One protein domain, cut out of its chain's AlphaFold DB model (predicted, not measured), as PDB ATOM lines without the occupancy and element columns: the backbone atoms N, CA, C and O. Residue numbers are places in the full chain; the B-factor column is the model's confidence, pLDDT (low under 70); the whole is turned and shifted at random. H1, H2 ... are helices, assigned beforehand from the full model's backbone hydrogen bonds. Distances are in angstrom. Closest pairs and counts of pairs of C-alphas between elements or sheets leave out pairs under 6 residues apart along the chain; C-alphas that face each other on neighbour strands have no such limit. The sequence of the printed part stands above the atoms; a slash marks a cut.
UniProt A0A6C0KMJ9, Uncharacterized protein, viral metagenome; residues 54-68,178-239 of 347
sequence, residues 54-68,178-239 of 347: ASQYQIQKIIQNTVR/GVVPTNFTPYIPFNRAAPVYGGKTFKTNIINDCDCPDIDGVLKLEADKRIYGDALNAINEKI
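What this domain is: This is residues 54 to 68 and 178 to 239 of the 347 residues of an uncharacterized protein of viral metagenome (UniProt A0A6C0KMJ9). Two short helices, H1 and H2, meet near their ends as an L, and a long stretch without named elements, residues 178 to 216, runs in wide loops, its C-alphas lying 5 to 23 A from the mean of all C-alphas. From the end of H2 the printed part steps through the tiny helix H3 to the tiny helix H4 at its end, and residues 234 to 239, of which 235 to 239 belong to H4, stick out. The printed part has 77 residues, with four named helices in the order H1, H2, H3, H4 and no named strand; its class is all helix, though only 31 residues are in named elements. It is only just compact, close to loose, with a radius of gyration of the C-alphas of 13.4 A and spans of 36 by 32 by 25 A.

How they stand to each other: The longest helix, H2, residues 217 to 228, only just touches H1, residues 54 to 63, with 3 pairs of C-alphas within 8 A. H2 touches H1 with residues 227 to 228 alone. The closest C-alphas are those of Ala 54 and Ile 227, 5.0 A apart, and the two lines are about perpendicular at 89 degrees. H3, residues 230 to 233, is close to H2 but not clearly touching, the closest C-alphas being those of Arg 226 and Leu 232, 7.0 A apart. H3 is also close to H1 but not clearly touching, with the closest C-alphas, Ala 54 and Asn 233, 7.8 A apart. H4, residues 235 to 239, is near H3, but the two meet only through their link; H4 is apart from H1 and H2. In H1, H2 and H4 every O i to N i+4 pair is within hydrogen-bond range; H3 is too short for such a pair.

Where its parts are: H2 is 16.1 A long from C-alpha 217 at (152.431, 11.570, 391.432). H1 is 14.3 A long from C-alpha 54 at (149.417, 31.124, 387.754). H4 ends at C-alpha 239 at (133.618, 36.161, 383.535).

The domain as a whole: The C-alphas farthest apart are those of Arg 192 and Asp 209, at 36.1 A. Residues 69 to 177 are not printed, and C-alphas 68 and 178 are 19.6 A apart across this cut, which falls in the link from H1 to H2. The links from H2 to H3 and from H3 to H4 are tight. Mean pLDDT of the printed part is 74.8; it is under 70 in 23 residues: 185 to 189, 195 to 198, 216 to 218 and 229 to 239.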
ATOM      1  N   ALA A  54     148.214  31.155 388.582       79.81
ATOM      2  CA  ALA A  54     149.417  31.124 387.754       79.81
ATOM      3  C   ALA A  54     150.270  32.395 387.916       79.81
ATOM      4  O   ALA A  54     151.494  32.317 388.059       79.81
ATOM      5  N   SER A  55     149.628  33.565 387.943       80.50
ATOM      6  CA  SER A  55     150.309  34.857 388.099       80.50
ATOM      7  C   SER A  55     150.880  35.016 389.495       80.50
ATOM      8  O   SER A  55     152.041  35.391 389.645       80.50
ATOM      9  N   GLN A  56     150.122  34.623 390.519       81.38
ATOM     10  CA  GLN A  56     150.627  34.576 391.884       81.38
ATOM     11  C   GLN A  56     151.851  33.677 392.002       81.38
ATOM     12  O   GLN A  56     152.832  34.067 392.623       81.38
ATOM     13  N   TYR A  57     151.845  32.501 391.374       85.75
ATOM     14  CA  TYR A  57     153.003  31.612 391.389       85.75
ATOM     15  C   TYR A  57     154.235  32.234 390.713       85.75
ATOM     16  O   TYR A  57     155.356  32.104 391.211       85.75
ATOM     17  N   GLN A  58     154.049  32.948 389.605       86.75
ATOM     18  CA  GLN A  58     155.131  33.686 388.946       86.75
ATOM     19  C   GLN A  58     155.662  34.823 389.835       86.75
ATOM     20  O   GLN A  58     156.879  34.971 389.971       86.75
ATOM     21  N   ILE A  59     154.776  35.556 390.515       85.69
ATOM     22  CA  ILE A  59     155.141  36.571 391.515       85.69
ATOM     23  C   ILE A  59     155.923  35.932 392.670       85.69
ATOM     24  O   ILE A  59     156.989  36.434 393.021       85.69
ATOM     25  N   GLN A  60     155.475  34.790 393.212       87.94
ATOM     26  CA  GLN A  60     156.207  34.035 394.240       87.94
ATOM     27  C   GLN A  60     157.627  33.716 393.781       87.94
ATOM     28  O   GLN A  60     158.584  33.915 394.532       87.94
ATOM     29  N   LYS A  61     157.780  33.256 392.533       90.19
ATOM     30  CA  LYS A  61     159.092  32.933 391.977       90.19
ATOM     31  C   LYS A  61     160.022  34.148 391.919       90.19
ATOM     32  O   LYS A  61     161.213  33.982 392.192       90.19
ATOM     33  N   ILE A  62     159.493  35.330 391.593       90.38
ATOM     34  CA  ILE A  62     160.236  36.601 391.572       90.38
ATOM     35  C   ILE A  62     160.582  37.045 392.996       90.38
ATOM     36  O   ILE A  62     161.752  37.267 393.285       90.38
ATOM     37  N   ILE A  63     159.602  37.092 393.904       88.88
ATOM     38  CA  ILE A  63     159.781  37.481 395.317       88.88
ATOM     39  C   ILE A  63     160.826  36.600 396.021       88.88
ATOM     40  O   ILE A  63     161.558  37.056 396.901       88.88
ATOM     41  N   GLN A  64     160.887  35.319 395.661       91.00
ATOM     42  CA  GLN A  64     161.843  34.363 396.219       91.00
ATOM     43  C   GLN A  64     163.169  34.301 395.444       91.00
ATOM     44  O   GLN A  64     164.016  33.480 395.786       91.00
ATOM     45  N   ASN A  65     163.371  35.146 394.423       92.44
ATOM     46  CA  ASN A  65     164.561  35.160 393.561       92.44
ATOM     47  C   ASN A  65     164.897  33.778 392.975       92.44
ATOM     48  O   ASN A  65     166.057  33.388 392.864       92.44
ATOM     49  N   THR A  66     163.865  33.017 392.611       91.56
ATOM     50  CA  THR A  66     164.019  31.688 391.992       91.56
ATOM     51  C   THR A  66     163.978  31.721 390.466       91.56
ATOM     52  O   THR A  66     164.186  30.701 389.814       91.56
ATOM     53  N   VAL A  67     163.748  32.899 389.888       90.94
ATOM     54  CA  VAL A  67     163.872  33.183 388.454       90.94
ATOM     55  C   VAL A  67     165.028  34.148 388.220       90.94
ATOM     56  O   VAL A  67     165.376  34.914 389.112       90.94
ATOM     57  N   ARG A  68     165.604  34.127 387.008       89.25
ATOM     58  CA  ARG A  68     166.722  35.010 386.604       89.25
ATOM     59  C   ARG A  68     167.945  34.895 387.527       89.25
ATOM     60  O   ARG A  68     168.594  35.875 387.869       89.25
ATOM     61  N   GLY A 178     158.328  23.362 397.904       87.12
ATOM     62  CA  GLY A 178     157.325  22.963 398.893       87.12
ATOM     63  C   GLY A 178     156.015  22.515 398.237       87.12
ATOM     64  O   GLY A 178     155.777  22.782 397.061       87.12
ATOM     65  N   VAL A 179     155.160  21.833 398.998       86.75
ATOM     66  CA  VAL A 179     153.812  21.463 398.539       86.75
ATOM     67  C   VAL A 179     152.976  22.725 398.335       86.75
ATOM     68  O   VAL A 179     153.003  23.628 399.171       86.75
ATOM     69  N   VAL A 180     152.239  22.789 397.224       85.88
ATOM     70  CA  VAL A 180     151.300  23.884 396.955       85.88
ATOM     71  C   VAL A 180     150.108  23.731 397.907       85.88
ATOM     72  O   VAL A 180     149.471  22.672 397.895       85.88
ATOM     73  N   PRO A 181     149.791  24.739 398.736       84.44
ATOM     74  CA  PRO A 181     148.680  24.647 399.676       84.44
ATOM     75  C   PRO A 181     147.353  24.420 398.938       84.44
ATOM     76  O   PRO A 181     147.168  24.859 397.804       84.44
ATOM     77  N   THR A 182     146.410  23.723 399.575       81.19
ATOM     78  CA  THR A 182     145.057  23.507 399.026       81.19
ATOM     79  C   THR A 182     144.313  24.821 398.821       81.19
ATOM     80  O   THR A 182     143.601  24.973 397.836       81.19
ATOM     81  N   ASN A 183     144.556  25.794 399.699       77.00
ATOM     82  CA  ASN A 183     143.953  27.125 399.665       77.00
ATOM     83  C   ASN A 183     144.829  28.119 398.884       77.00
ATOM     84  O   ASN A 183     144.997  29.260 399.307       77.00
ATOM     85  N   PHE A 184     145.465  27.687 397.791       79.62
ATOM     86  CA  PHE A 184     146.224  28.588 396.924       79.62
ATOM     87  C   PHE A 184     145.248  29.443 396.106       79.62
ATOM     88  O   PHE A 184     144.904  29.124 394.970       79.62
ATOM     89  N   THR A 185     144.724  30.483 396.753       69.06
ATOM     90  CA  THR A 185     143.668  31.347 396.229       69.06
ATOM     91  C   THR A 185     144.193  32.733 395.848       69.06
ATOM     92  O   THR A 185     145.136  33.222 396.472       69.06
ATOM     93  N   PRO A 186     143.506  33.426 394.912       64.19
ATOM     94  CA  PRO A 186     143.735  34.836 394.580       64.19
ATOM     95  C   PRO A 186     143.842  35.749 395.815       64.19
ATOM     96  O   PRO A 186     144.538  36.758 395.849       64.19
ATOM     97  N   TYR A 187     143.121  35.411 396.874       68.19
ATOM     98  CA  TYR A 187     143.032  36.236 398.063       68.19
ATOM     99  C   TYR A 187     143.753  35.572 399.236       68.19
ATOM    100  O   TYR A 187     143.409  34.453 399.616       68.19
ATOM    101  N   ILE A 188     144.741  36.267 399.807       66.00
ATOM    102  CA  ILE A 188     145.388  35.893 401.069       66.00
ATOM    103  C   ILE A 188     144.802  36.814 402.150       66.00
ATOM    104  O   ILE A 188     145.118  38.007 402.145       66.00
ATOM    105  N   PRO A 189     143.944  36.319 403.061       67.44
ATOM    106  CA  PRO A 189     143.394  37.154 404.119       67.44
ATOM    107  C   PRO A 189     144.512  37.629 405.050       67.44
ATOM    108  O   PRO A 189     145.342  36.840 405.509       67.44
ATOM    109  N   PHE A 190     144.536  38.927 405.350       70.56
ATOM    110  CA  PHE A 190     145.488  39.479 406.306       70.56
ATOM    111  C   PHE A 190     145.123  39.030 407.725       70.56
ATOM    112  O   PHE A 190     144.111  39.453 408.283       70.56
ATOM    113  N   ASN A 191     145.967  38.189 408.323       73.81
ATOM    114  CA  ASN A 191     145.855  37.806 409.725       73.81
ATOM    115  C   ASN A 191     146.879  38.586 410.562       73.81
ATOM    116  O   ASN A 191     148.083  38.399 410.399       73.81
ATOM    117  N   ARG A 192     146.410  39.423 411.497       77.50
ATOM    118  CA  ARG A 192     147.278  40.209 412.397       77.50
ATOM    119  C   ARG A 192     148.112  39.341 413.343       77.50
ATOM    120  O   ARG A 192     149.199  39.760 413.723       77.50
ATOM    121  N   ALA A 193     147.615  38.163 413.724       80.06
ATOM    122  CA  ALA A 193     148.316  37.251 414.630       80.06
ATOM    123  C   ALA A 193     149.439  36.464 413.929       80.06
ATOM    124  O   ALA A 193     150.389  36.037 414.576       80.06
ATOM    125  N   ALA A 194     149.339  36.287 412.607       74.69
ATOM    126  CA  ALA A 194     150.327  35.593 411.783       74.69
ATOM    127  C   ALA A 194     150.465  36.297 410.418       74.69
ATOM    128  O   ALA A 194     149.988  35.781 409.401       74.69
ATOM    129  N   PRO A 195     151.060  37.503 410.380       66.69
ATOM    130  CA  PRO A 195     151.195  38.264 409.146       66.69
ATOM    131  C   PRO A 195     152.114  37.538 408.156       66.69
ATOM    132  O   PRO A 195     153.240  37.159 408.474       66.69
ATOM    133  N   VAL A 196     151.641  37.362 406.920       66.38
ATOM    134  CA  VAL A 196     152.433  36.778 405.829       66.38
ATOM    135  C   VAL A 196     153.311  37.873 405.217       66.38
ATOM    136  O   VAL A 196     152.885  38.615 404.331       66.38
ATOM    137  N   TYR A 197     154.552  37.998 405.687       64.31
ATOM    138  CA  TYR A 197     155.490  38.993 405.159       64.31
ATOM    139  C   TYR A 197     155.971  38.642 403.746       64.31
ATOM    140  O   TYR A 197     156.355  37.509 403.448       64.31
ATOM    141  N   GLY A 198     155.953  39.640 402.857       68.38
ATOM    142  CA  GLY A 198     156.349  39.477 401.456       68.38
ATOM    143  C   GLY A 198     155.442  38.535 400.662       68.38
ATOM    144  O   GLY A 198     155.857  38.049 399.616       68.38
ATOM    145  N   GLY A 199     154.245  38.218 401.169       73.62
ATOM    146  CA  GLY A 199     153.269  37.373 400.483       73.62
ATOM    147  C   GLY A 199     153.715  35.928 400.255       73.62
ATOM    148  O   GLY A 199     153.042  35.230 399.512       73.62
ATOM    149  N   LYS A 200     154.823  35.455 400.842       84.38
ATOM    150  CA  LYS A 200     155.381  34.119 400.569       84.38
ATOM    151  C   LYS A 200     154.482  33.013 401.128       84.38
ATOM    152  O   LYS A 200     154.441  32.815 402.337       84.38
ATOM    153  N   THR A 201     153.784  32.280 400.262       84.19
ATOM    154  CA  THR A 201     152.819  31.239 400.677       84.19
ATOM    155  C   THR A 201     153.427  29.843 400.753       84.19
ATOM    156  O   THR A 201     153.051  29.046 401.607       84.19
ATOM    157  N   PHE A 202     154.381  29.533 399.878       88.38
ATOM    158  CA  PHE A 202     155.133  28.282 399.898       88.38
ATOM    159  C   PHE A 202     156.482  28.459 399.206       88.38
ATOM    160  O   PHE A 202     156.695  29.401 398.448       88.38
ATOM    161  N   LYS A 203     157.403  27.531 399.453       89.50
ATOM    162  CA  LYS A 203     158.753  27.563 398.890       89.50
ATOM    163  C   LYS A 203     158.762  27.209 397.401       89.50
ATOM    164  O   LYS A 203     158.355  26.101 397.038       89.50
ATOM    165  N   THR A 204     159.296  28.089 396.559       90.56
ATOM    166  CA  THR A 204     159.554  27.813 395.139       90.56
ATOM    167  C   THR A 204     160.939  27.188 394.925       90.56
ATOM    168  O   THR A 204     161.758  27.082 395.839       90.56
ATOM    169  N   ASN A 205     161.199  26.717 393.710       90.81
ATOM    170  CA  ASN A 205     162.460  26.117 393.284       90.81
ATOM    171  C   ASN A 205     162.976  26.778 392.000       90.81
ATOM    172  O   ASN A 205     162.211  27.352 391.228       90.81
ATOM    173  N   ILE A 206     164.286  26.662 391.780       92.94
ATOM    174  CA  ILE A 206     164.973  27.246 390.616       92.94
ATOM    175  C   ILE A 206     164.902  26.319 389.398       92.94
ATOM    176  O   ILE A 206     164.691  26.774 388.280       92.94
ATOM    177  N   ILE A 207     165.088  25.016 389.617       90.38
ATOM    178  CA  ILE A 207     165.116  24.014 388.550       90.38
ATOM    179  C   ILE A 207     163.692  23.546 388.258       90.38
ATOM    180  O   ILE A 207     163.016  23.042 389.154       90.38
ATOM    181  N   ASN A 208     163.245  23.696 387.014       81.44
ATOM    182  CA  ASN A 208     161.967  23.151 386.554       81.44
ATOM    183  C   ASN A 208     162.044  21.617 386.407       81.44
ATOM    184  O   ASN A 208     163.130  21.046 386.417       81.44
ATOM    185  N   ASP A 209     160.890  20.951 386.326       72.69
ATOM    186  CA  ASP A 209     160.753  19.498 386.091       72.69
ATOM    187  C   ASP A 209     161.478  18.571 387.072       72.69
ATOM    188  O   ASP A 209     161.580  17.363 386.869       72.69
ATOM    189  N   CYS A 210     161.935  19.102 388.203       75.12
ATOM    190  CA  CYS A 210     162.400  18.260 389.287       75.12
ATOM    191  C   CYS A 210     161.231  17.450 389.876       75.12
ATOM    192  O   CYS A 210     160.059  17.842 389.815       75.12
ATOM    193  N   ASP A 211     161.553  16.330 390.518       71.50
ATOM    194  CA  ASP A 211     160.585  15.481 391.221       71.50
ATOM    195  C   ASP A 211     160.099  16.113 392.548       71.50
ATOM    196  O   ASP A 211     160.070  15.478 393.594       71.50
ATOM    197  N   CYS A 212     159.827  17.420 392.562       73.94
ATOM    198  CA  CYS A 212     159.473  18.172 393.764       73.94
ATOM    199  C   CYS A 212     158.055  18.749 393.642       73.94
ATOM    200  O   CYS A 212     157.750  19.410 392.642       73.94
ATOM    201  N   PRO A 213     157.203  18.594 394.665       70.88
ATOM    202  CA  PRO A 213     157.501  18.104 396.017       70.88
ATOM    203  C   PRO A 213     157.652  16.575 396.078       70.88
ATOM    204  O   PRO A 213     157.261  15.891 395.141       70.88
ATOM    205  N   ASP A 214     158.215  16.042 397.170       70.94
ATOM    206  CA  ASP A 214     158.277  14.587 397.420       70.94
ATOM    207  C   ASP A 214     156.898  14.053 397.855       70.94
ATOM    208  O   ASP A 214     156.686  13.634 398.990       70.94
ATOM    209  N   ILE A 215     155.934  14.177 396.950       70.06
ATOM    210  CA  ILE A 215     154.545  13.746 397.093       70.06
ATOM    211  C   ILE A 215     154.228  12.743 395.989       70.06
ATOM    212  O   ILE A 215     154.891  12.717 394.952       70.06
ATOM    213  N   ASP A 216     153.222  11.903 396.213       65.62
ATOM    214  CA  ASP A 216     152.787  10.931 395.214       65.62
ATOM    215  C   ASP A 216     152.381  11.628 393.903       65.62
ATOM    216  O   ASP A 216     151.880  12.756 393.906       65.62
ATOM    217  N   GLY A 217     152.598  10.963 392.762       66.69
ATOM    218  CA  GLY A 217     152.431  11.570 391.432       66.69
ATOM    219  C   GLY A 217     151.038  12.164 391.172       66.69
ATOM    220  O   GLY A 217     150.922  13.163 390.465       66.69
ATOM    221  N   VAL A 218     149.999  11.614 391.808       67.19
ATOM    222  CA  VAL A 218     148.624  12.144 391.764       67.19
ATOM    223  C   VAL A 218     148.541  13.522 392.429       67.19
ATOM    224  O   VAL A 218     148.031  14.468 391.833       67.19
ATOM    225  N   LEU A 219     149.136  13.675 393.614       71.62
ATOM    226  CA  LEU A 219     149.169  14.944 394.346       71.62
ATOM    227  C   LEU A 219     150.016  16.001 393.622       71.62
ATOM    228  O   LEU A 219     149.723  17.193 393.713       71.62
ATOM    229  N   LYS A 220     151.054  15.583 392.882       73.81
ATOM    230  CA  LYS A 220     151.840  16.485 392.022       73.81
ATOM    231  C   LYS A 220     150.984  17.049 390.888       73.81
ATOM    232  O   LYS A 220     150.975  18.261 390.689       73.81
ATOM    233  N   LEU A 221     150.228  16.190 390.200       75.62
ATOM    234  CA  LEU A 221     149.314  16.616 389.141       75.62
ATOM    235  C   LEU A 221     148.226  17.551 389.682       75.62
ATOM    236  O   LEU A 221     147.915  18.555 389.052       75.62
ATOM    237  N   GLU A 222     147.668  17.262 390.858       77.00
ATOM    238  CA  GLU A 222     146.711  18.156 391.518       77.00
ATOM    239  C   GLU A 222     147.329  19.505 391.897       77.00
ATOM    240  O   GLU A 222     146.703  20.543 391.694       77.00
ATOM    241  N   ALA A 223     148.557  19.515 392.417       77.06
ATOM    242  CA  ALA A 223     149.270  20.745 392.747       77.06
ATOM    243  C   ALA A 223     149.532  21.602 391.499       77.06
ATOM    244  O   ALA A 223     149.331  22.816 391.532       77.06
ATOM    245  N   ASP A 224     149.922  20.975 390.390       76.75
ATOM    246  CA  ASP A 224     150.143  21.680 389.130       76.75
ATOM    247  C   ASP A 224     148.810  22.132 388.505       76.75
ATOM    248  O   ASP A 224     148.733  23.255 388.013       76.75
ATOM    249  N   LYS A 225     147.719  21.360 388.642       77.56
ATOM    250  CA  LYS A 225     146.351  21.796 388.296       77.56
ATOM    251  C   LYS A 225     145.869  22.983 389.136       77.56
ATOM    252  O   LYS A 225     145.106  23.798 388.638       77.56
ATOM    253  N   ARG A 226     146.305  23.141 390.387       77.62
ATOM    254  CA  ARG A 226     145.959  24.333 391.191       77.62
ATOM    255  C   ARG A 226     146.671  25.594 390.709       77.62
ATOM    256  O   ARG A 226     146.126  26.682 390.842       77.62
ATOM    257  N   ILE A 227     147.883  25.457 390.166       76.88
ATOM    258  CA  ILE A 227     148.651  26.589 389.627       76.88
ATOM    259  C   ILE A 227     148.202  26.914 388.199       76.88
ATOM    260  O   ILE A 227     147.993  28.079 387.863       76.88
ATOM    261  N   TYR A 228     148.090  25.892 387.355       74.69
ATOM    262  CA  TYR A 228     147.962  26.020 385.903       74.69
ATOM    263  C   TYR A 228     146.641  25.489 385.345       74.69
ATOM    264  O   TYR A 228     146.361  25.718 384.177       74.69
ATOM    265  N   GLY A 229     145.848  24.771 386.138       64.06
ATOM    266  CA  GLY A 229     144.648  24.097 385.655       64.06
ATOM    267  C   GLY A 229     143.495  25.047 385.352       64.06
ATOM    268  O   GLY A 229     143.307  26.077 386.008       64.06
ATOM    269  N   ASP A 230     142.702  24.635 384.365       55.44
ATOM    270  CA  ASP A 230     141.633  25.438 383.783       55.44
ATOM    271  C   ASP A 230     140.561  25.818 384.793       55.44
ATOM    272  O   ASP A 230     140.223  26.980 384.865       55.44
ATOM    273  N   ALA A 231     140.095  24.934 385.678       52.69
ATOM    274  CA  ALA A 231     138.929  25.234 386.525       52.69
ATOM    275  C   ALA A 231     139.070  26.463 387.465       52.69
ATOM    276  O   ALA A 231     138.058  27.053 387.850       52.69
ATOM    277  N   LEU A 232     140.297  26.854 387.845       50.31
ATOM    278  CA  LEU A 232     140.573  28.055 388.656       50.31
ATOM    279  C   LEU A 232     141.043  29.254 387.814       50.31
ATOM    280  O   LEU A 232     140.771  30.396 388.182       50.31
ATOM    281  N   ASN A 233     141.705  29.019 386.676       50.16
ATOM    282  CA  ASN A 233     142.000  30.065 385.685       50.16
ATOM    283  C   ASN A 233     140.745  30.462 384.868       50.16
ATOM    284  O   ASN A 233     140.658  31.582 384.366       50.16
ATOM    285  N   ALA A 234     139.729  29.599 384.861       46.62
ATOM    286  CA  ALA A 234     138.380  29.759 384.328       46.62
ATOM    287  C   ALA A 234     137.524  30.728 385.146       46.62
ATOM    288  O   ALA A 234     136.339  30.871 384.878       46.62
ATOM    289  N   ILE A 235     138.086  31.449 386.125       49.88
ATOM    290  CA  ILE A 235     137.455  32.702 386.554       49.88
ATOM    291  C   ILE A 235     137.275  33.602 385.325       49.88
ATOM    292  O   ILE A 235     136.209  34.178 385.172       49.88
ATOM    293  N   ASN A 236     138.244  33.631 384.402       44.44
ATOM    294  CA  ASN A 236     138.082  34.350 383.141       44.44
ATOM    295  C   ASN A 236     137.006  33.722 382.245       44.44
ATOM    296  O   ASN A 236     136.193  34.462 381.725       44.44
ATOM    297  N   GLU A 237     136.925  32.396 382.110       45.19
ATOM    298  CA  GLU A 237     135.836  31.755 381.345       45.19
ATOM    299  C   GLU A 237     134.460  31.984 381.983       45.19
ATOM    300  O   GLU A 237     133.491  32.203 381.274       45.19
ATOM    301  N   LYS A 238     134.359  32.017 383.316       53.28
ATOM    302  CA  LYS A 238     133.128  32.369 384.041       53.28
ATOM    303  C   LYS A 238     132.778  33.854 383.921       53.28
ATOM    304  O   LYS A 238     131.602  34.189 383.935       53.28
ATOM    305  N   ILE A 239     133.782  34.727 383.819       49.22
ATOM    306  CA  ILE A 239     133.618  36.161 383.535       49.22
ATOM    307  C   ILE A 239     133.257  36.390 382.060       49.22
ATOM    308  O   ILE A 239     132.554  37.342 381.766       49.22
TER     309      ILE A 239